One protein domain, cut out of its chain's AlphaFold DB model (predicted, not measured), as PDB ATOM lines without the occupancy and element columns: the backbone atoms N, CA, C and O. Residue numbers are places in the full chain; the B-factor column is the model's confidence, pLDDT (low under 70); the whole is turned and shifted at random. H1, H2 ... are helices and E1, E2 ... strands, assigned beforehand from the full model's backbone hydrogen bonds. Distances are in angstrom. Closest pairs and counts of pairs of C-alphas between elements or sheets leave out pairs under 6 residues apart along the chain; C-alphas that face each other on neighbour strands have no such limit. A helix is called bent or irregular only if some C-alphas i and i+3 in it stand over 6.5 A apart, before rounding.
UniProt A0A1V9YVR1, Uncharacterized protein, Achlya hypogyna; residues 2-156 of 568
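AT A GLANCE: This is residues 2 to 156 of the 568 residues of an uncharacterized protein of Achlya hypogyna (UniProt A0A1V9YVR1). Two helical lobes stand end to end along the longest axis, with a small two-stranded hairpin, E1 and E2, between them near the middle of the whole. One lobe is made by H1, H2 and H3 with the long link of residues 14 to 38, the other by H4, H5 and H6 with the long link of residues 104 to 129. The printed part has 155 residues, with six named helices and two named strands in the order H1, H2, H3, E1, E2, H4, H5, H6, and the sheet E1 - E2 is antiparallel. The class is mostly helix, though under half of the residues, 77 of the 155, are in named elements. The whole is only just compact, close to loose, with a radius of gyration of the C-alphas of 17.5 A, and elongated, spanning 58 by 33 by 26 A.

HOW THE PARTS SIT: E1, residues 74 to 77, and E2, residues 85 to 88, form a hairpin, antiparallel at 135 degrees between directions; N 75 and O 87 are 2.8 A apart and N 87 and O 75 2.9 A, within hydrogen-bond range. The closest C-alphas of E1 and H5, residues 130 to 143, are those of Cys 77 and Ala 133, 6.7 A apart. H5 touches H4, residues 89 to 103, closest at the C-alphas of Leu 92 and Ala 133, 7.3 A, at a steep tilt of 50 degrees, opposite ways. With residues 90 to 93 alone, H4 touches H6, residues 146 to 154, closest at the C-alphas of Val 93 and Leu 152, 6.8 A, at a shallow tilt of 23 degrees, the same way. The closest C-alphas of H2, residues 39 to 48, and E1 are those of Arg 48 and His 76, 5.8 A apart. H1, residues 2 to 13, touches H2 with residues 2 to 6 alone, closest at the C-alphas of His 2 and Val 42, 7.2 A, at a steep tilt of 59 degrees, opposite ways. H3, residues 55 to 63, is close to but not clearly touching H1 and H5, and apart from H2. Every O i to N i+4 pair is within hydrogen-bond range in H1, H2, H3, H4 and H6, but 5 of 10 in H5.

IN THESE COORDINATES: H1 begins at C-alpha 2 (89.347, 115.045, 122.290) and is 16.4 A long; H2 is 14.1 A, H3 12.1 A, E1 9.2 A and E2 9.8 A. H4, the longest helix, runs 21.1 A to C-alpha 103 at (83.339, 74.501, 124.209). H5, 19.4 A, is irregular, with C-alphas 139 and 142 8.0 A apart. H6, 12.3 A, ends at C-alpha 154 (81.779, 80.471, 137.488).

THE WHOLE: The C-alphas farthest apart, those of His 28 and Arg 102, are 57.9 A apart. The printed part has no cut; its long links are H1 to H2 and H4 to H5. The mean pLDDT of the printed part is 78.7, and residues 51, 70 to 73, 77 to 86 and 110 are under 70.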
ATOM      1  N   HIS A   2      90.599 115.628 121.751       80.69
ATOM      2  CA  HIS A   2      89.347 115.045 122.290       80.69
ATOM      3  C   HIS A   2      89.470 114.496 123.727       80.69
ATOM      4  O   HIS A   2      88.598 114.736 124.557       80.69
ATOM      5  N   ILE A   3      90.563 113.790 124.035       83.06
ATOM      6  CA  ILE A   3      90.819 113.230 125.375       83.06
ATOM      7  C   ILE A   3      91.087 114.346 126.399       83.06
ATOM      8  O   ILE A   3      90.567 114.297 127.508       83.06
ATOM      9  N   GLU A   4      91.828 115.389 126.014       83.19
ATOM     10  CA  GLU A   4      92.098 116.560 126.865       83.19
ATOM     11  C   GLU A   4      90.806 117.316 127.204       83.19
ATOM     12  O   GLU A   4      90.590 117.686 128.354       83.19
ATOM     13  N   ALA A   5      89.894 117.470 126.239       84.56
ATOM     14  CA  ALA A   5      88.590 118.078 126.490       84.56
ATOM     15  C   ALA A   5      87.745 117.252 127.481       84.56
ATOM     16  O   ALA A   5      87.077 117.811 128.351       84.56
ATOM     17  N   LEU A   6      87.797 115.915 127.405       86.50
ATOM     18  CA  LEU A   6      87.139 115.030 128.378       86.50
ATOM     19  C   LEU A   6      87.795 115.081 129.765       86.50
ATOM     20  O   LEU A   6      87.089 114.996 130.773       86.50
ATOM     21  N   ALA A   7      89.117 115.238 129.821       86.38
ATOM     22  CA  ALA A   7      89.866 115.425 131.058       86.38
ATOM     23  C   ALA A   7      89.462 116.730 131.767       86.38
ATOM     24  O   ALA A   7      89.091 116.702 132.941       86.38
ATOM     25  N   LEU A   8      89.416 117.847 131.035       84.19
ATOM     26  CA  LEU A   8      88.947 119.139 131.552       84.19
ATOM     27  C   LEU A   8      87.474 119.087 131.973       84.19
ATOM     28  O   LEU A   8      87.117 119.547 133.059       84.19
ATOM     29  N   TYR A   9      86.615 118.438 131.179       85.44
ATOM     30  CA  TYR A   9      85.219 118.218 131.564       85.44
ATOM     31  C   TYR A   9      85.114 117.482 132.905       85.44
ATOM     32  O   TYR A   9      84.346 117.880 133.784       85.44
ATOM     33  N   ARG A  10      85.910 116.419 133.087       86.19
ATOM     34  CA  ARG A  10      85.961 115.663 134.340       86.19
ATOM     35  C   ARG A  10      86.448 116.526 135.493       86.19
ATOM     36  O   ARG A  10      85.858 116.436 136.565       86.19
ATOM     37  N   GLN A  11      87.465 117.355 135.290       83.44
ATOM     38  CA  GLN A  11      87.963 118.270 136.315       83.44
ATOM     39  C   GLN A  11      86.868 119.250 136.771       83.44
ATOM     40  O   GLN A  11      86.671 119.438 137.967       83.44
ATOM     41  N   LEU A  12      86.088 119.798 135.833       82.56
ATOM     42  CA  LEU A  12      85.031 120.776 136.116       82.56
ATOM     43  C   LEU A  12      83.731 120.164 136.663       82.56
ATOM     44  O   LEU A  12      82.973 120.835 137.363       82.56
ATOM     45  N   ARG A  13      83.398 118.923 136.291       79.81
ATOM     46  CA  ARG A  13      82.107 118.281 136.627       79.81
ATOM     47  C   ARG A  13      82.242 117.081 137.562       79.81
ATOM     48  O   ARG A  13      81.231 116.549 138.030       79.81
ATOM     49  N   GLY A  14      83.458 116.622 137.832       74.62
ATOM     50  CA  GLY A  14      83.777 115.444 138.642       74.62
ATOM     51  C   GLY A  14      83.395 114.102 138.005       74.62
ATOM     52  O   GLY A  14      83.288 113.108 138.719       74.62
ATOM     53  N   ASN A  15      83.091 114.059 136.701       77.69
ATOM     54  CA  ASN A  15      82.775 112.832 135.958       77.69
ATOM     55  C   ASN A  15      82.935 113.017 134.441       77.69
ATOM     56  O   ASN A  15      82.901 114.141 133.958       77.69
ATOM     57  N   CYS A  16      83.019 111.910 133.699       79.56
ATOM     58  CA  CYS A  16      83.071 111.897 132.231       79.56
ATOM     59  C   CYS A  16      81.708 111.620 131.559       79.56
ATOM     60  O   CYS A  16      81.664 111.210 130.397       79.56
ATOM     61  N   ASN A  17      80.581 111.806 132.258       77.69
ATOM     62  CA  ASN A  17      79.247 111.594 131.683       77.69
ATOM     63  C   ASN A  17      78.783 112.846 130.936       77.69
ATOM     64  O   ASN A  17      77.914 113.583 131.394       77.69
ATOM     65  N   VAL A  18      79.370 113.061 129.762       80.69
ATOM     66  CA  VAL A  18      79.002 114.174 128.887       80.69
ATOM     67  C   VAL A  18      77.607 113.941 128.300       80.69
ATOM     68  O   VAL A  18      77.334 112.871 127.745       80.69
ATOM     69  N   LEU A  19      76.727 114.938 128.427       80.81
ATOM     70  CA  LEU A  19      75.394 114.913 127.819       80.81
ATOM     71  C   LEU A  19      75.504 114.970 126.284       80.81
ATOM     72  O   LEU A  19      76.362 115.694 125.783       80.81
ATOM     73  N   PRO A  20      74.628 114.284 125.525       81.38
ATOM     74  CA  PRO A  20      74.675 114.261 124.057       81.38
ATOM     75  C   PRO A  20      74.728 115.641 123.391       81.38
ATOM     76  O   PRO A  20      75.513 115.847 122.475       81.38
ATOM     77  N   ALA A  21      73.932 116.591 123.887       82.88
ATOM     78  CA  ALA A  21      73.848 117.951 123.357       82.88
ATOM     79  C   ALA A  21      74.900 118.910 123.947       82.88
ATOM     80  O   ALA A  21      74.839 120.113 123.711       82.88
ATOM     81  N   TYR A  22      75.836 118.415 124.764       85.81
ATOM     82  CA  TYR A  22      76.810 119.278 125.417       85.81
ATOM     83  C   TYR A  22      77.839 119.797 124.411       85.81
ATOM     84  O   TYR A  22      78.595 119.026 123.810       85.81
ATOM     85  N   VAL A  23      77.877 121.118 124.287       88.44
ATOM     86  CA  VAL A  23      78.875 121.870 123.537       88.44
ATOM     87  C   VAL A  23      79.733 122.626 124.541       88.44
ATOM     88  O   VAL A  23      79.213 123.175 125.514       88.44
ATOM     89  N   VAL A  24      81.046 122.616 124.330       86.25
ATOM     90  CA  VAL A  24      81.991 123.336 125.182       86.25
ATOM     91  C   VAL A  24      81.668 124.833 125.125       86.25
ATOM     92  O   VAL A  24      81.696 125.415 124.036       86.25
ATOM     93  N   PRO A  25      81.333 125.460 126.265       85.38
ATOM     94  CA  PRO A  25      80.997 126.872 126.295       85.38
ATOM     95  C   PRO A  25      82.255 127.727 126.113       85.38
ATOM     96  O   PRO A  25      83.345 127.335 126.528       85.38
ATOM     97  N   SER A  26      82.094 128.921 125.543       83.25
ATOM     98  CA  SER A  26      83.171 129.910 125.401       83.25
ATOM     99  C   SER A  26      83.443 130.647 126.719       83.25
ATOM    100  O   SER A  26      83.326 131.868 126.798       83.25
ATOM    101  N   THR A  27      83.722 129.903 127.793       82.06
ATOM    102  CA  THR A  27      84.106 130.463 129.097       82.06
ATOM    103  C   THR A  27      85.616 130.394 129.295       82.06
ATOM    104  O   THR A  27      86.305 129.591 128.668       82.06
ATOM    105  N   HIS A  28      86.130 131.222 130.207       77.31
ATOM    106  CA  HIS A  28      87.544 131.240 130.598       77.31
ATOM    107  C   HIS A  28      88.036 129.910 131.206       77.31
ATOM    108  O   HIS A  28      89.238 129.673 131.252       77.31
ATOM    109  N   ASP A  29      87.121 129.034 131.638       77.88
ATOM    110  CA  ASP A  29      87.435 127.686 132.136       77.88
ATOM    111  C   ASP A  29      87.935 126.736 131.035       77.88
ATOM    112  O   ASP A  29      88.472 125.668 131.330       77.88
ATOM    113  N   TRP A  30      87.718 127.095 129.766       80.00
ATOM    114  CA  TRP A  30      88.072 126.291 128.605       80.00
ATOM    115  C   TRP A  30      89.088 127.019 127.722       80.00
ATOM    116  O   TRP A  30      88.930 128.217 127.477       80.00
ATOM    117  N   PRO A  31      90.090 126.312 127.169       82.94
ATOM    118  CA  PRO A  31      90.967 126.874 126.148       82.94
ATOM    119  C   PRO A  31      90.175 127.319 124.914       82.94
ATOM    120  O   PRO A  31      89.253 126.617 124.491       82.94
ATOM    121  N   GLU A  32      90.576 128.431 124.294       81.00
ATOM    122  CA  GLU A  32      89.906 128.999 123.109       81.00
ATOM    123  C   GLU A  32      89.769 127.988 121.964       81.00
ATOM    124  O   GLU A  32      88.754 127.946 121.275       81.00
ATOM    125  N   GLN A  33      90.750 127.094 121.808       79.25
ATOM    126  CA  GLN A  33      90.747 126.063 120.765       79.25
ATOM    127  C   GLN A  33      89.666 124.990 120.974       79.25
ATOM    128  O   GLN A  33      89.394 124.208 120.065       79.25
ATOM    129  N   MET A  34      89.078 124.910 122.170       80.50
ATOM    130  CA  MET A  34      88.020 123.954 122.505       80.50
ATOM    131  C   MET A  34      86.630 124.594 122.516       80.50
ATOM    132  O   MET A  34      85.645 123.866 122.624       80.50
ATOM    133  N   HIS A  35      86.522 125.921 122.402       84.19
ATOM    134  CA  HIS A  35      85.235 126.619 122.398       84.19
ATOM    135  C   HIS A  35      84.358 126.141 121.238       84.19
ATOM    136  O   HIS A  35      84.829 125.910 120.128       84.19
ATOM    137  N   SER A  36      83.058 125.977 121.496       85.06
ATOM    138  CA  SER A  36      82.079 125.437 120.538       85.06
ATOM    139  C   SER A  36      82.316 123.984 120.093       85.06
ATOM    140  O   SER A  36      81.614 123.492 119.209       85.06
ATOM    141  N   MET A  37      83.247 123.247 120.713       86.25
ATOM    142  CA  MET A  37      83.434 121.824 120.417       86.25
ATOM    143  C   MET A  37      82.215 121.007 120.894       86.25
ATOM    144  O   MET A  37      81.873 121.064 122.081       86.25
ATOM    145  N   PRO A  38      81.580 120.180 120.037       87.94
ATOM    146  CA  PRO A  38      80.447 119.337 120.419       87.94
ATOM    147  C   PRO A  38      80.920 118.087 121.179       87.94
ATOM    148  O   PRO A  38      80.882 116.963 120.675       87.94
ATOM    149  N   LEU A  39      81.399 118.277 122.410       87.81
ATOM    150  CA  LEU A  39      82.002 117.224 123.231       87.81
ATOM    151  C   LEU A  39      81.032 116.063 123.520       87.81
ATOM    152  O   LEU A  39      81.464 114.914 123.627       87.81
ATOM    153  N   GLY A  40      79.724 116.328 123.588       84.94
ATOM    154  CA  GLY A  40      78.688 115.295 123.687       84.94
ATOM    155  C   GLY A  40      78.679 114.342 122.492       84.94
ATOM    156  O   GLY A  40      78.737 113.120 122.669       84.94
ATOM    157  N   SER A  41      78.704 114.893 121.277       84.44
ATOM    158  CA  SER A  41      78.810 114.130 120.028       84.44
ATOM    159  C   SER A  41      80.139 113.385 119.931       84.44
ATOM    160  O   SER A  41      80.157 112.215 119.552       84.44
ATOM    161  N   VAL A  42      81.245 114.013 120.346       86.25
ATOM    162  CA  VAL A  42      82.566 113.366 120.412       86.25
ATOM    163  C   VAL A  42      82.525 112.149 121.340       86.25
ATOM    164  O   VAL A  42      82.956 111.069 120.949       86.25
ATOM    165  N   ALA A  43      81.945 112.275 122.537       85.31
ATOM    166  CA  ALA A  43      81.809 111.160 123.470       85.31
ATOM    167  C   ALA A  43      80.921 110.030 122.918       85.31
ATOM    168  O   ALA A  43      81.186 108.858 123.173       85.31
ATOM    169  N   ILE A  44      79.864 110.342 122.163       82.25
ATOM    170  CA  ILE A  44      79.040 109.327 121.485       82.25
ATOM    171  C   ILE A  44      79.844 108.617 120.395       82.25
ATOM    172  O   ILE A  44      79.824 107.389 120.328       82.25
ATOM    173  N   ASN A  45      80.585 109.366 119.583       82.56
ATOM    174  CA  ASN A  45      81.406 108.808 118.513       82.56
ATOM    175  C   ASN A  45      82.531 107.924 119.059       82.56
ATOM    176  O   ASN A  45      82.756 106.845 118.520       82.56
ATOM    177  N   LEU A  46      83.170 108.315 120.166       83.06
ATOM    178  CA  LEU A  46      84.164 107.483 120.850       83.06
ATOM    179  C   LEU A  46      83.562 106.153 121.312       83.06
ATOM    180  O   LEU A  46      84.155 105.106 121.078       83.06
ATOM    181  N   ARG A  47      82.352 106.165 121.886       81.25
ATOM    182  CA  ARG A  47      81.658 104.925 122.272       81.25
ATOM    183  C   ARG A  47      81.340 104.052 121.061       81.25
ATOM    184  O   ARG A  47      81.558 102.851 121.121       81.25
ATOM    185  N   ARG A  48      80.882 104.649 119.957       75.75
ATOM    186  CA  ARG A  48      80.603 103.948 118.688       75.75
ATOM    187  C   ARG A  48      81.847 103.444 117.962       75.75
ATOM    188  O   ARG A  48      81.716 102.632 117.062       75.75
ATOM    189  N   SER A  49      83.028 103.934 118.314       74.06
ATOM    190  CA  SER A  49      84.273 103.598 117.620       74.06
ATOM    191  C   SER A  49      85.172 102.685 118.451       74.06
ATOM    192  O   SER A  49      86.318 102.493 118.074       74.06
ATOM    193  N   TYR A  50      84.690 102.113 119.567       73.25
ATOM    194  CA  TYR A  50      85.515 101.327 120.499       73.25
ATOM    195  C   TYR A  50      86.405 100.290 119.795       73.25
ATOM    196  O   TYR A  50      87.603 100.240 120.049       73.25
ATOM    197  N   GLY A  51      85.845  99.525 118.850       66.44
ATOM    198  CA  GLY A  51      86.586  98.497 118.110       66.44
ATOM    199  C   GLY A  51      87.637  99.020 117.119       66.44
ATOM    200  O   GLY A  51      88.456  98.235 116.658       66.44
ATOM    201  N   SER A  52      87.627 100.313 116.783       71.06
ATOM    202  CA  SER A  52      88.612 100.953 115.899       71.06
ATOM    203  C   SER A  52      89.583 101.879 116.641       71.06
ATOM    204  O   SER A  52      90.416 102.525 116.006       71.06
ATOM    205  N   LEU A  53      89.455 102.006 117.964       76.31
ATOM    206  CA  LEU A  53      90.351 102.816 118.788       76.31
ATOM    207  C   LEU A  53      91.667 102.076 119.062       76.31
ATOM    208  O   LEU A  53      91.718 100.849 119.128       76.31
ATOM    209  N   THR A  54      92.749 102.833 119.242       78.94
ATOM    210  CA  THR A  54      94.052 102.273 119.624       78.94
ATOM    211  C   THR A  54      94.064 101.901 121.105       78.94
ATOM    212  O   THR A  54      93.406 102.553 121.917       78.94
ATOM    213  N   SER A  55      94.866 100.902 121.482       78.25
ATOM    214  CA  SER A  55      94.999 100.464 122.883       78.25
ATOM    215  C   SER A  55      95.313 101.618 123.846       78.25
ATOM    216  O   SER A  55      94.726 101.697 124.923       78.25
ATOM    217  N   ASP A  56      96.169 102.560 123.439       75.62
ATOM    218  CA  ASP A  56      96.549 103.716 124.259       75.62
ATOM    219  C   ASP A  56      95.372 104.664 124.507       75.62
ATOM    220  O   ASP A  56      95.173 105.139 125.623       75.62
ATOM    221  N   THR A  57      94.544 104.906 123.486       80.88
ATOM    222  CA  THR A  57      93.344 105.743 123.638       80.88
ATOM    223  C   THR A  57      92.291 105.102 124.537       80.88
ATOM    224  O   THR A  57      91.645 105.808 125.309       80.88
ATOM    225  N   ILE A  58      92.133 103.776 124.473       80.12
ATOM    226  CA  ILE A  58      91.243 103.034 125.373       80.12
ATOM    227  C   ILE A  58      91.765 103.130 126.807       80.12
ATOM    228  O   ILE A  58      90.991 103.461 127.702       80.12
ATOM    229  N   ALA A  59      93.071 102.936 127.013       79.12
ATOM    230  CA  ALA A  59      93.714 103.064 128.317       79.12
ATOM    231  C   ALA A  59      93.572 104.481 128.907       79.12
ATOM    232  O   ALA A  59      93.206 104.622 130.072       79.12
ATOM    233  N   ASP A  60      93.782 105.533 128.109       83.25
ATOM    234  CA  ASP A  60      93.585 106.926 128.536       83.25
ATOM    235  C   ASP A  60      92.121 107.203 128.936       83.25
ATOM    236  O   ASP A  60      91.852 107.851 129.951       83.25
ATOM    237  N   LEU A  61      91.153 106.701 128.161       84.75
ATOM    238  CA  LEU A  61      89.725 106.858 128.454       84.75
ATOM    239  C   LEU A  61      89.300 106.047 129.688       84.75
ATOM    240  O   LEU A  61      88.539 106.548 130.520       84.75
ATOM    241  N   ASP A  62      89.814 104.832 129.858       80.38
ATOM    242  CA  ASP A  62      89.571 104.021 131.049       80.38
ATOM    243  C   ASP A  62      90.190 104.654 132.303       80.38
ATOM    244  O   ASP A  62      89.523 104.699 133.343       80.38
ATOM    245  N   ALA A  63      91.388 105.242 132.198       81.19
ATOM    246  CA  ALA A  63      92.032 105.999 133.273       81.19
ATOM    247  C   ALA A  63      91.215 107.238 133.682       81.19
ATOM    248  O   ALA A  63      91.091 107.544 134.870       81.19
ATOM    249  N   LEU A  64      90.578 107.914 132.717       82.62
ATOM    250  CA  LEU A  64      89.611 108.985 132.977       82.62
ATOM    251  C   LEU A  64      88.318 108.485 133.641       82.62
ATOM    252  O   LEU A  64      87.501 109.299 134.075       82.62
ATOM    253  N   GLY A  65      88.084 107.176 133.729       77.81
ATOM    254  CA  GLY A  65      86.810 106.611 134.169       77.81
ATOM    255  C   GLY A  65      85.686 106.859 133.159       77.81
ATOM    256  O   GLY A  65      84.531 107.044 133.557       77.81
ATOM    257  N   PHE A  66      86.018 106.913 131.865       83.12
ATOM    258  CA  PHE A  66      85.047 107.073 130.791       83.12
ATOM    259  C   PHE A  66      84.027 105.931 130.812       83.12
ATOM    260  O   PHE A  66      84.345 104.764 131.049       83.12
ATOM    261  N   ARG A  67      82.759 106.280 130.587       76.94
ATOM    262  CA  ARG A  67      81.669 105.309 130.575       76.94
ATOM    263  C   ARG A  67      81.386 104.876 129.141       76.94
ATOM    264  O   ARG A  67      80.793 105.651 128.385       76.94
ATOM    265  N   TRP A  68      81.749 103.638 128.807       76.38
ATOM    266  CA  TRP A  68      81.466 103.036 127.500       76.38
ATOM    267  C   TRP A  68      79.991 102.657 127.314       76.38
ATOM    268  O   TRP A  68      79.498 102.656 126.189       76.38
ATOM    269  N   THR A  69      79.257 102.425 128.408       73.00
ATOM    270  CA  THR A  69      77.828 102.093 128.361       73.00
ATOM    271  C   THR A  69      76.959 103.290 127.961       73.00
ATOM    272  O   THR A  69      77.121 104.404 128.484       73.00
ATOM    273  N   MET A  70      75.965 103.036 127.117       69.38
ATOM    274  CA  MET A  70      74.885 103.957 126.760       69.38
ATOM    275  C   MET A  70      73.645 103.748 127.644       69.38
ATOM    276  O   MET A  70      73.708 103.060 128.668       69.38
ATOM    277  N   ALA A  71      72.533 104.409 127.305       63.16
ATOM    278  CA  ALA A  71      71.248 104.180 127.966       63.16
ATOM    279  C   ALA A  71      70.921 102.673 127.972       63.16
ATOM    280  O   ALA A  71      71.172 101.993 126.983       63.16
ATOM    281  N   GLY A  72      70.435 102.149 129.103       60.97
ATOM    282  CA  GLY A  72      70.145 100.716 129.253       60.97
ATOM    283  C   GLY A  72      71.368  99.806 129.450       60.97
ATOM    284  O   GLY A  72      71.290  98.626 129.140       60.97
ATOM    285  N   ALA A  73      72.507 100.335 129.925       67.19
ATOM    286  CA  ALA A  73      73.735  99.560 130.185       67.19
ATOM    287  C   ALA A  73      74.288  98.804 128.957       67.19
ATOM    288  O   ALA A  73      75.030  97.833 129.092       67.19
ATOM    289  N   SER A  74      73.944  99.267 127.753       71.75
ATOM    290  CA  SER A  74      74.383  98.658 126.499       71.75
ATOM    291  C   SER A  74      75.731  99.206 126.053       71.75
ATOM    292  O   SER A  74      75.984 100.407 126.176       71.75
ATOM    293  N   ILE A  75      76.595  98.346 125.525       71.38
ATOM    294  CA  ILE A  75      77.926  98.710 125.044       71.38
ATOM    295  C   ILE A  75      78.012  98.450 123.551       71.38
ATOM    296  O   ILE A  75      77.429  97.506 123.025       71.38
ATOM    297  N   HIS A  76      78.724  99.331 122.862       70.00
ATOM    298  CA  HIS A  76      78.999  99.141 121.458       70.00
ATOM    299  C   HIS A  76      79.993  97.990 121.268       70.00
ATOM    300  O   HIS A  76      81.120  98.053 121.759       70.00
ATOM    301  N   CYS A  77      79.567  96.955 120.549       68.81
ATOM    302  CA  CYS A  77      80.411  95.822 120.195       68.81
ATOM    303  C   CYS A  77      80.648  95.793 118.683       68.81
ATOM    304  O   CYS A  77      79.790  96.200 117.895       68.81
ATOM    305  N   HIS A  78      81.821  95.306 118.273       68.12
ATOM    306  CA  HIS A  78      82.120  95.128 116.857       68.12
ATOM    307  C   HIS A  78      81.284  93.973 116.293       68.12
ATOM    308  O   HIS A  78      81.349  92.854 116.809       68.12
ATOM    309  N   LYS A  79      80.513  94.257 115.240       68.88
ATOM    310  CA  LYS A  79      79.642  93.304 114.552       68.88
ATOM    311  C   LYS A  79      80.098  93.134 113.105       68.88
ATOM    312  O   LYS A  79      80.363  94.130 112.429       68.88
ATOM    313  N   ILE A  80      80.175  91.891 112.632       60.31
ATOM    314  CA  ILE A  80      80.471  91.592 111.225       60.31
ATOM    315  C   ILE A  80      79.145  91.543 110.455       60.31
ATOM    316  O   ILE A  80      78.340  90.642 110.671       60.31
ATOM    317  N   GLY A  81      78.924  92.516 109.565       55.41
ATOM    318  CA  GLY A  81      77.691  92.652 108.779       55.41
ATOM    319  C   GLY A  81      76.590  93.446 109.497       55.41
ATOM    320  O   GLY A  81      76.213  93.140 110.625       55.41
ATOM    321  N   ASP A  82      76.101  94.482 108.812       46.22
ATOM    322  CA  ASP A  82      75.075  95.455 109.210       46.22
ATOM    323  C   ASP A  82      75.182  96.045 110.627       46.22
ATOM    324  O   ASP A  82      74.649  95.514 111.607       46.22
ATOM    325  N   GLY A  83      75.819  97.222 110.668       54.75
ATOM    326  CA  GLY A  83      75.664  98.235 111.706       54.75
ATOM    327  C   GLY A  83      76.280  97.915 113.068       54.75
ATOM    328  O   GLY A  83      76.165  96.832 113.628       54.75
ATOM    329  N   ALA A  84      76.895  98.936 113.653       54.19
ATOM    330  CA  ALA A  84      77.262  98.974 115.059       54.19
ATOM    331  C   ALA A  84      76.046  98.687 115.967       54.19
ATOM    332  O   ALA A  84      75.182  99.552 116.106       54.19
ATOM    333  N   LEU A  85      75.985  97.511 116.610       64.38
ATOM    334  CA  LEU A  85      74.926  97.186 117.574       64.38
ATOM    335  C   LEU A  85      75.346  97.601 118.994       64.38
ATOM    336  O   LEU A  85      76.516  97.500 119.379       64.38
ATOM    337  N   PHE A  86      74.385  98.115 119.759       68.69
ATOM    338  CA  PHE A  86      74.525  98.315 121.198       68.69
ATOM    339  C   PHE A  86      73.967  97.084 121.898       68.69
ATOM    340  O   PHE A  86      72.777  96.805 121.784       68.69
ATOM    341  N   THR A  87      74.819  96.378 122.630       72.06
ATOM    342  CA  THR A  87      74.459  95.108 123.262       72.06
ATOM    343  C   THR A  87      74.457  95.272 124.774       72.06
ATOM    344  O   THR A  87      75.433  95.796 125.323       72.06
ATOM    345  N   PRO A  88      73.378  94.879 125.475       80.62
ATOM    346  CA  PRO A  88      73.348  94.918 126.928       80.62
ATOM    347  C   PRO A  88      74.443  94.015 127.499       80.62
ATOM    348  O   PRO A  88      74.727  92.940 126.971       80.62
ATOM    349  N   LEU A  89      75.050  94.456 128.602       76.50
ATOM    350  CA  LEU A  89      76.058  93.680 129.329       76.50
ATOM    351  C   LEU A  89      75.570  92.261 129.670       76.50
ATOM    352  O   LEU A  89      76.352  91.317 129.631       76.50
ATOM    353  N   ASP A  90      74.277  92.120 129.943       80.19
ATOM    354  CA  ASP A  90      73.617  90.866 130.299       80.19
ATOM    355  C   ASP A  90      73.696  89.845 129.156       80.19
ATOM    356  O   ASP A  90      74.183  88.735 129.361       80.19
ATOM    357  N   ALA A  91      73.361  90.263 127.931       83.12
ATOM    358  CA  ALA A  91      73.450  89.410 126.746       83.12
ATOM    359  C   ALA A  91      74.891  88.978 126.438       83.12
ATOM    360  O   ALA A  91      75.109  87.887 125.919       83.12
ATOM    361  N   LEU A  92      75.894  89.801 126.778       82.06
ATOM    362  CA  LEU A  92      77.298  89.406 126.640       82.06
ATOM    363  C   LEU A  92      77.669  88.308 127.642       82.06
ATOM    364  O   LEU A  92      78.296  87.328 127.252       82.06
ATOM    365  N   VAL A  93      77.271  88.445 128.911       83.44
ATOM    366  CA  VAL A  93      77.509  87.413 129.938       83.44
ATOM    367  C   VAL A  93      76.833  86.098 129.542       83.44
ATOM    368  O   VAL A  93      77.456  85.042 129.637       83.44
ATOM    369  N   ASP A  94      75.600  86.165 129.042       85.06
ATOM    370  CA  ASP A  94      74.853  84.988 128.596       85.06
ATOM    371  C   ASP A  94      75.494  84.351 127.352       85.06
ATOM    372  O   ASP A  94      75.634  83.129 127.293       85.06
ATOM    373  N   ALA A  95      75.995  85.151 126.405       85.75
ATOM    374  CA  ALA A  95      76.750  84.648 125.256       85.75
ATOM    375  C   ALA A  95      78.034  83.908 125.676       85.75
ATOM    376  O   ALA A  95      78.324  82.837 125.141       85.75
ATOM    377  N   PHE A  96      78.781  84.417 126.663       84.56
ATOM    378  CA  PHE A  96      79.920  83.679 127.231       84.56
ATOM    379  C   PHE A  96      79.484  82.385 127.926       84.56
ATOM    380  O   PHE A  96      80.180  81.379 127.817       84.56
ATOM    381  N   GLY A  97      78.322  82.381 128.585       84.94
ATOM    382  CA  GLY A  97      77.737  81.175 129.171       84.94
ATOM    383  C   GLY A  97      77.435  80.095 128.128       84.94
ATOM    384  O   GLY A  97      77.805  78.936 128.313       84.94
ATOM    385  N   VAL A  98      76.831  80.478 127.001       85.94
ATOM    386  CA  VAL A  98      76.527  79.568 125.884       85.94
ATOM    387  C   VAL A  98      77.807  79.056 125.223       85.94
ATOM    388  O   VAL A  98      77.908  77.864 124.928       85.94
ATOM    389  N   PHE A  99      78.806  79.924 125.032       85.06
ATOM    390  CA  PHE A  99      80.113  79.520 124.513       85.06
ATOM    391  C   PHE A  99      80.770  78.481 125.429       85.06
ATOM    392  O   PHE A  99      81.169  77.413 124.965       85.06
ATOM    393  N   HIS A 100      80.814  78.750 126.737       85.12
ATOM    394  CA  HIS A 100      81.382  77.835 127.722       85.12
ATOM    395  C   HIS A 100      80.648  76.492 127.759       85.12
ATOM    396  O   HIS A 100      81.292  75.449 127.761       85.12
ATOM    397  N   ALA A 101      79.314  76.491 127.709       85.12
ATOM    398  CA  ALA A 101      78.527  75.258 127.690       85.12
ATOM    399  C   ALA A 101      78.827  74.370 126.466       85.12
ATOM    400  O   ALA A 101      78.695  73.151 126.541       85.12
ATOM    401  N   ARG A 102      79.232  74.968 125.337       84.12
ATOM    402  CA  ARG A 102      79.536  74.248 124.090       84.12
ATOM    403  C   ARG A 102      80.991  73.830 123.958       84.12
ATOM    404  O   ARG A 102      81.270  72.769 123.412       84.12
ATOM    405  N   HIS A 103      81.904  74.677 124.414       79.44
ATOM    406  CA  HIS A 103      83.339  74.501 124.209       79.44
ATOM    407  C   HIS A 103      84.073  74.044 125.472       79.44
ATOM    408  O   HIS A 103      85.233  73.654 125.395       79.44
ATOM    409  N   ASN A 104      83.407  74.061 126.630       78.88
ATOM    410  CA  ASN A 104      83.977  73.749 127.941       78.88
ATOM    411  C   ASN A 104      85.196  74.627 128.312       78.88
ATOM    412  O   ASN A 104      86.008  74.266 129.160       78.88
ATOM    413  N   HIS A 105      85.336  75.785 127.660       80.19
ATOM    414  CA  HIS A 105      86.353  76.805 127.915       80.19
ATOM    415  C   HIS A 105      85.817  78.187 127.520       80.19
ATOM    416  O   HIS A 105      84.825  78.294 126.800       80.19
ATOM    417  N   CYS A 106      86.478  79.252 127.980       75.06
ATOM    418  CA  CYS A 106      86.145  80.642 127.638       75.06
ATOM    419  C   CYS A 106      87.219  81.339 126.784       75.06
ATOM    420  O   CYS A 106      87.157  82.552 126.582       75.06
ATOM    421  N   ASP A 107      88.177  80.575 126.249       75.81
ATOM    422  CA  ASP A 107      89.182  81.066 125.299       75.81
ATOM    423  C   ASP A 107      88.563  81.289 123.919       75.81
ATOM    424  O   ASP A 107      88.605  80.433 123.035       75.81
ATOM    425  N   VAL A 108      87.917  82.440 123.760       75.94
ATOM    426  CA  VAL A 108      87.237  82.817 122.522       75.94
ATOM    427  C   VAL A 108      88.270  83.235 121.465       75.94
ATOM    428  O   VAL A 108      88.998  84.208 121.683       75.94
ATOM    429  N   PRO A 109      88.322  82.570 120.292       75.69
ATOM    430  CA  PRO A 109      89.185  82.985 119.189       75.69
ATOM    431  C   PRO A 109      88.870  84.412 118.725       75.69
ATOM    432  O   PRO A 109      87.707  84.810 118.664       75.69
ATOM    433  N   SER A 110      89.891  85.172 118.317       69.19
ATOM    434  CA  SER A 110      89.762  86.584 117.910       69.19
ATOM    435  C   SER A 110      88.780  86.834 116.757       69.19
ATOM    436  O   SER A 110      88.257  87.938 116.634       69.19
ATOM    437  N   GLY A 111      88.505  85.819 115.932       71.62
ATOM    438  CA  GLY A 111      87.535  85.869 114.834       71.62
ATOM    439  C   GLY A 111      86.183  85.211 115.127       71.62
ATOM    440  O   GLY A 111      85.369  85.108 114.214       71.62
ATOM    441  N   PHE A 112      85.931  84.725 116.348       79.00
ATOM    442  CA  PHE A 112      84.668  84.058 116.664       79.00
ATOM    443  C   PHE A 112      83.518  85.068 116.710       79.00
ATOM    444  O   PHE A 112      83.491  85.976 117.549       79.00
ATOM    445  N   VAL A 113      82.560  84.871 115.809       82.31
ATOM    446  CA  VAL A 113      81.335  85.658 115.700       82.31
ATOM    447  C   VAL A 113      80.182  84.844 116.260       82.31
ATOM    448  O   VAL A 113      79.987  83.696 115.860       82.31
ATOM    449  N   VAL A 114      79.397  85.445 117.152       80.75
ATOM    450  CA  VAL A 114      78.178  84.819 117.674       80.75
ATOM    451  C   VAL A 114      77.222  84.508 116.509       80.75
ATOM    452  O   VAL A 114      76.821  85.441 115.802       80.75
ATOM    453  N   PRO A 115      76.835  83.237 116.290       80.75
ATOM    454  CA  PRO A 115      75.955  82.856 115.190       80.75
ATOM    455  C   PRO A 115      74.571  83.505 115.312       80.75
ATOM    456  O   PRO A 115      73.970  83.476 116.380       80.75
ATOM    457  N   SER A 116      74.046  84.050 114.211       76.94
ATOM    458  CA  SER A 116      72.683  84.605 114.141       76.94
ATOM    459  C   SER A 116      71.605  83.567 113.812       76.94
ATOM    460  O   SER A 116      70.418  83.830 113.978       76.94
ATOM    461  N   SER A 117      72.000  82.385 113.335       72.31
ATOM    462  CA  SER A 117      71.099  81.292 112.945       72.31
ATOM    463  C   SER A 117      70.697  80.374 114.104       72.31
ATOM    464  O   SER A 117      69.924  79.439 113.906       72.31
ATOM    465  N   ASP A 118      71.228  80.610 115.303       79.25
ATOM    466  CA  ASP A 118      71.142  79.684 116.424       79.25
ATOM    467  C   ASP A 118      70.445  80.337 117.623       79.25
ATOM    468  O   ASP A 118      70.949  81.284 118.229       79.25
ATOM    469  N   ALA A 119      69.271  79.803 117.964       77.69
ATOM    470  CA  ALA A 119      68.406  80.316 119.024       77.69
ATOM    471  C   ALA A 119      68.967  80.111 120.441       77.69
ATOM    472  O   ALA A 119      68.441  80.690 121.387       77.69
ATOM    473  N   ALA A 120      70.018  79.299 120.611       79.62
ATOM    474  CA  ALA A 120      70.674  79.151 121.907       79.62
ATOM    475  C   ALA A 120      71.486  80.395 122.298       79.62
ATOM    476  O   ALA A 120      71.786  80.572 123.474       79.62
ATOM    477  N   TRP A 121      71.865  81.235 121.328       81.19
ATOM    478  CA  TRP A 121      72.584  82.481 121.579       81.19
ATOM    479  C   TRP A 121      71.601  83.634 121.784       81.19
ATOM    480  O   TRP A 121      70.609  83.709 121.053       81.19
ATOM    481  N   PRO A 122      71.878  84.565 122.716       83.12
ATOM    482  CA  PRO A 122      71.014  85.718 122.926       83.12
ATOM    483  C   PRO A 122      70.946  86.561 121.653       83.12
ATOM    484  O   PRO A 122      71.972  86.848 121.030       83.12
ATOM    485  N   SER A 123      69.731  86.955 121.268       79.56
ATOM    486  CA  SER A 123      69.477  87.663 120.010       79.56
ATOM    487  C   SER A 123      70.202  89.005 119.949       79.56
ATOM    488  O   SER A 123      70.665  89.414 118.885       79.56
ATOM    489  N   GLU A 124      70.400  89.662 121.094       75.50
ATOM    490  CA  GLU A 124      71.157  90.911 121.176       75.50
ATOM    491  C   GLU A 124      72.673  90.721 121.017       75.50
ATOM    492  O   GLU A 124      73.390  91.702 120.791       75.50
ATOM    493  N   ALA A 125      73.175  89.485 121.132       78.12
ATOM    494  CA  ALA A 125      74.585  89.159 120.945       78.12
ATOM    495  C   ALA A 125      74.925  88.672 119.527       78.12
ATOM    496  O   ALA A 125      76.102  88.507 119.209       78.12
ATOM    497  N   HIS A 126      73.928  88.445 118.666       80.44
ATOM    498  CA  HIS A 126      74.123  87.900 117.320       80.44
ATOM    499  C   HIS A 126      75.020  88.786 116.441       80.44
ATOM    500  O   HIS A 126      74.823  89.996 116.311       80.44
ATOM    501  N   GLY A 127      76.003  88.164 115.784       74.00
ATOM    502  CA  GLY A 127      76.956  88.833 114.896       74.00
ATOM    503  C   GLY A 127      78.120  89.535 115.607       74.00
ATOM    504  O   GLY A 127      78.977  90.109 114.933       74.00
ATOM    505  N   ILE A 128      78.179  89.499 116.942       76.75
ATOM    506  CA  ILE A 128      79.250  90.136 117.715       76.75
ATOM    507  C   ILE A 128      80.516  89.290 117.687       76.75
ATOM    508  O   ILE A 128      80.472  88.079 117.906       76.75
ATOM    509  N   VAL A 129      81.660  89.954 117.508       77.62
ATOM    510  CA  VAL A 129      82.971  89.354 117.770       77.62
ATOM    511  C   VAL A 129      83.185  89.272 119.278       77.62
ATOM    512  O   VAL A 129      83.537  90.258 119.931       77.62
ATOM    513  N   LEU A 130      82.956  88.085 119.837       78.19
ATOM    514  CA  LEU A 130      82.899  87.870 121.284       78.19
ATOM    515  C   LEU A 130      84.261  88.121 121.965       78.19
ATOM    516  O   LEU A 130      84.305  88.625 123.086       78.19
ATOM    517  N   ALA A 131      85.381  87.899 121.267       75.94
ATOM    518  CA  ALA A 131      86.724  88.183 121.784       75.94
ATOM    519  C   ALA A 131      86.931  89.664 122.167       75.94
ATOM    520  O   ALA A 131      87.575  89.970 123.172       75.94
ATOM    521  N   ASN A 132      86.319  90.590 121.421       74.62
ATOM    522  CA  ASN A 132      86.441  92.031 121.667       74.62
ATOM    523  C   ASN A 132      85.575  92.508 122.846       74.62
ATOM    524  O   ASN A 132      85.752  93.628 123.326       74.62
ATOM    525  N   ALA A 133      84.656  91.669 123.336       76.06
ATOM    526  CA  ALA A 133      83.799  91.985 124.474       76.06
ATOM    527  C   ALA A 133      84.492  91.758 125.832       76.06
ATOM    528  O   ALA A 133      84.108  92.377 126.824       76.06
ATOM    529  N   LEU A 134      85.538  90.922 125.904       78.94
ATOM    530  CA  LEU A 134      86.231  90.615 127.167       78.94
ATOM    531  C   LEU A 134      86.915  91.832 127.821       78.94
ATOM    532  O   LEU A 134      86.709  92.040 129.020       78.94
ATOM    533  N   PRO A 135      87.707  92.661 127.105       76.56
ATOM    534  CA  PRO A 135      88.330  93.847 127.703       76.56
ATOM    535  C   PRO A 135      87.293  94.832 128.256       76.56
ATOM    536  O   PRO A 135      87.462  95.396 129.338       76.56
ATOM    537  N   VAL A 136      86.176  94.969 127.544       74.56
ATOM    538  CA  VAL A 136      85.041  95.801 127.941       74.56
ATOM    539  C   VAL A 136      84.390  95.269 129.218       74.56
ATOM    540  O   VAL A 136      84.171  96.025 130.164       74.56
ATOM    541  N   LEU A 137      84.108  93.966 129.289       78.44
ATOM    542  CA  LEU A 137      83.532  93.349 130.487       78.44
ATOM    543  C   LEU A 137      84.442  93.523 131.706       78.44
ATOM    544  O   LEU A 137      83.953  93.853 132.788       78.44
ATOM    545  N   ARG A 138      85.761  93.382 131.528       80.88
ATOM    546  CA  ARG A 138      86.751  93.631 132.588       80.88
ATOM    547  C   ARG A 138      86.684  95.067 133.099       80.88
ATOM    548  O   ARG A 138      86.610  95.281 134.307       80.88
ATOM    549  N   SER A 139      86.636  96.060 132.208       76.50
ATOM    550  CA  SER A 139      86.598  97.469 132.621       76.50
ATOM    551  C   SER A 139      85.276  97.861 133.307       76.50
ATOM    552  O   SER A 139      85.245  98.820 134.090       76.50
ATOM    553  N   HIS A 140      84.194  97.114 133.061       77.81
ATOM    554  CA  HIS A 140      82.857  97.332 133.619       77.81
ATOM    555  C   HIS A 140      82.459  96.357 134.738       77.81
ATOM    556  O   HIS A 140      81.337  96.445 135.237       77.81
ATOM    557  N   PHE A 141      83.361  95.489 135.198       83.50
ATOM    558  CA  PHE A 141      83.056  94.429 136.162       83.50
ATOM    559  C   PHE A 141      82.316  94.927 137.423       83.50
ATOM    560  O   PHE A 141      81.263  94.408 137.788       83.50
ATOM    561  N   TYR A 142      82.772  96.024 138.039       82.50
ATOM    562  CA  TYR A 142      82.120  96.617 139.221       82.50
ATOM    563  C   TYR A 142      80.859  97.439 138.933       82.50
ATOM    564  O   TYR A 142      80.285  98.035 139.848       82.50
ATOM    565  N   GLN A 143      80.388  97.482 137.692       79.19
ATOM    566  CA  GLN A 143      79.068  98.011 137.343       79.19
ATOM    567  C   GLN A 143      78.030  96.888 137.230       79.19
ATOM    568  O   GLN A 143      76.843  97.156 137.404       79.19
ATOM    569  N   LEU A 144      78.475  95.641 137.038       78.94
ATOM    570  CA  LEU A 144      77.619  94.456 136.970       78.94
ATOM    571  C   LEU A 144      76.960  94.151 138.319       78.94
ATOM    572  O   LEU A 144      77.506  94.448 139.391       78.94
ATOM    573  N   SER A 145      75.793  93.515 138.279       82.06
ATOM    574  CA  SER A 145      75.139  92.989 139.480       82.06
ATOM    575  C   SER A 145      75.985  91.896 140.148       82.06
ATOM    576  O   SER A 145      76.879  91.305 139.538       82.06
ATOM    577  N   ALA A 146      75.719  91.618 141.427       81.88
ATOM    578  CA  ALA A 146      76.435  90.569 142.153       81.88
ATOM    579  C   ALA A 146      76.242  89.183 141.510       81.88
ATOM    580  O   ALA A 146      77.189  88.409 141.447       81.88
ATOM    581  N   GLU A 147      75.049  88.900 140.984       82.19
ATOM    582  CA  GLU A 147      74.747  87.625 140.325       82.19
ATOM    583  C   GLU A 147      75.472  87.469 138.984       82.19
ATOM    584  O   GLU A 147      75.978  86.395 138.677       82.19
ATOM    585  N   GLN A 148      75.613  88.546 138.209       81.50
ATOM    586  CA  GLN A 148      76.390  88.522 136.964       81.50
ATOM    587  C   GLN A 148      77.884  88.332 137.220       81.50
ATOM    588  O   GLN A 148      78.526  87.546 136.534       81.50
ATOM    589  N   ALA A 149      78.431  89.017 138.228       83.94
ATOM    590  CA  ALA A 149      79.823  88.835 138.625       83.94
ATOM    591  C   ALA A 149      80.093  87.387 139.075       83.94
ATOM    592  O   ALA A 149      81.087  86.795 138.664       83.94
ATOM    593  N   LYS A 150      79.171  86.784 139.846       85.56
ATOM    594  CA  LYS A 150      79.238  85.359 140.211       85.56
ATOM    595  C   LYS A 150      79.207  84.452 138.983       85.56
ATOM    596  O   LYS A 150      80.012  83.531 138.905       85.56
ATOM    597  N   ARG A 151      78.309  84.714 138.024       82.69
ATOM    598  CA  ARG A 151      78.242  83.951 136.768       82.69
ATOM    599  C   ARG A 151      79.544  84.047 135.975       82.69
ATOM    600  O   ARG A 151      80.054  83.019 135.564       82.69
ATOM    601  N   LEU A 152      80.130  85.237 135.830       85.25
ATOM    602  CA  LEU A 152      81.426  85.398 135.158       85.25
ATOM    603  C   LEU A 152      82.539  84.595 135.840       85.25
ATOM    604  O   LEU A 152      83.280  83.895 135.159       85.25
ATOM    605  N   HIS A 153      82.608  84.629 137.172       86.88
ATOM    606  CA  HIS A 153      83.590  83.835 137.914       86.88
ATOM    607  C   HIS A 153      83.368  82.330 137.749       86.88
ATOM    608  O   HIS A 153      84.336  81.595 137.587       86.88
ATOM    609  N   ALA A 154      82.111  81.873 137.743       84.94
ATOM    610  CA  ALA A 154      81.779  80.471 137.488       84.94
ATOM    611  C   ALA A 154      82.215  80.014 136.084       84.94
ATOM    612  O   ALA A 154      82.557  78.853 135.902       84.94
ATOM    613  N   LEU A 155      82.260  80.936 135.118       82.19
ATOM    614  CA  LEU A 155      82.769  80.708 133.762       82.19
ATOM    615  C   LEU A 155      84.304  80.824 133.660       82.19
ATOM    616  O   LEU A 155      84.849  80.746 132.561       82.19
ATOM    617  N   GLY A 156      85.019  81.062 134.766       80.69
ATOM    618  CA  GLY A 156      86.469  81.294 134.758       80.69
ATOM    619  C   GLY A 156      86.883  82.645 134.156       80.69
ATOM    620  O   GLY A 156      88.051  82.856 133.842       80.69
TER     621      GLY A 156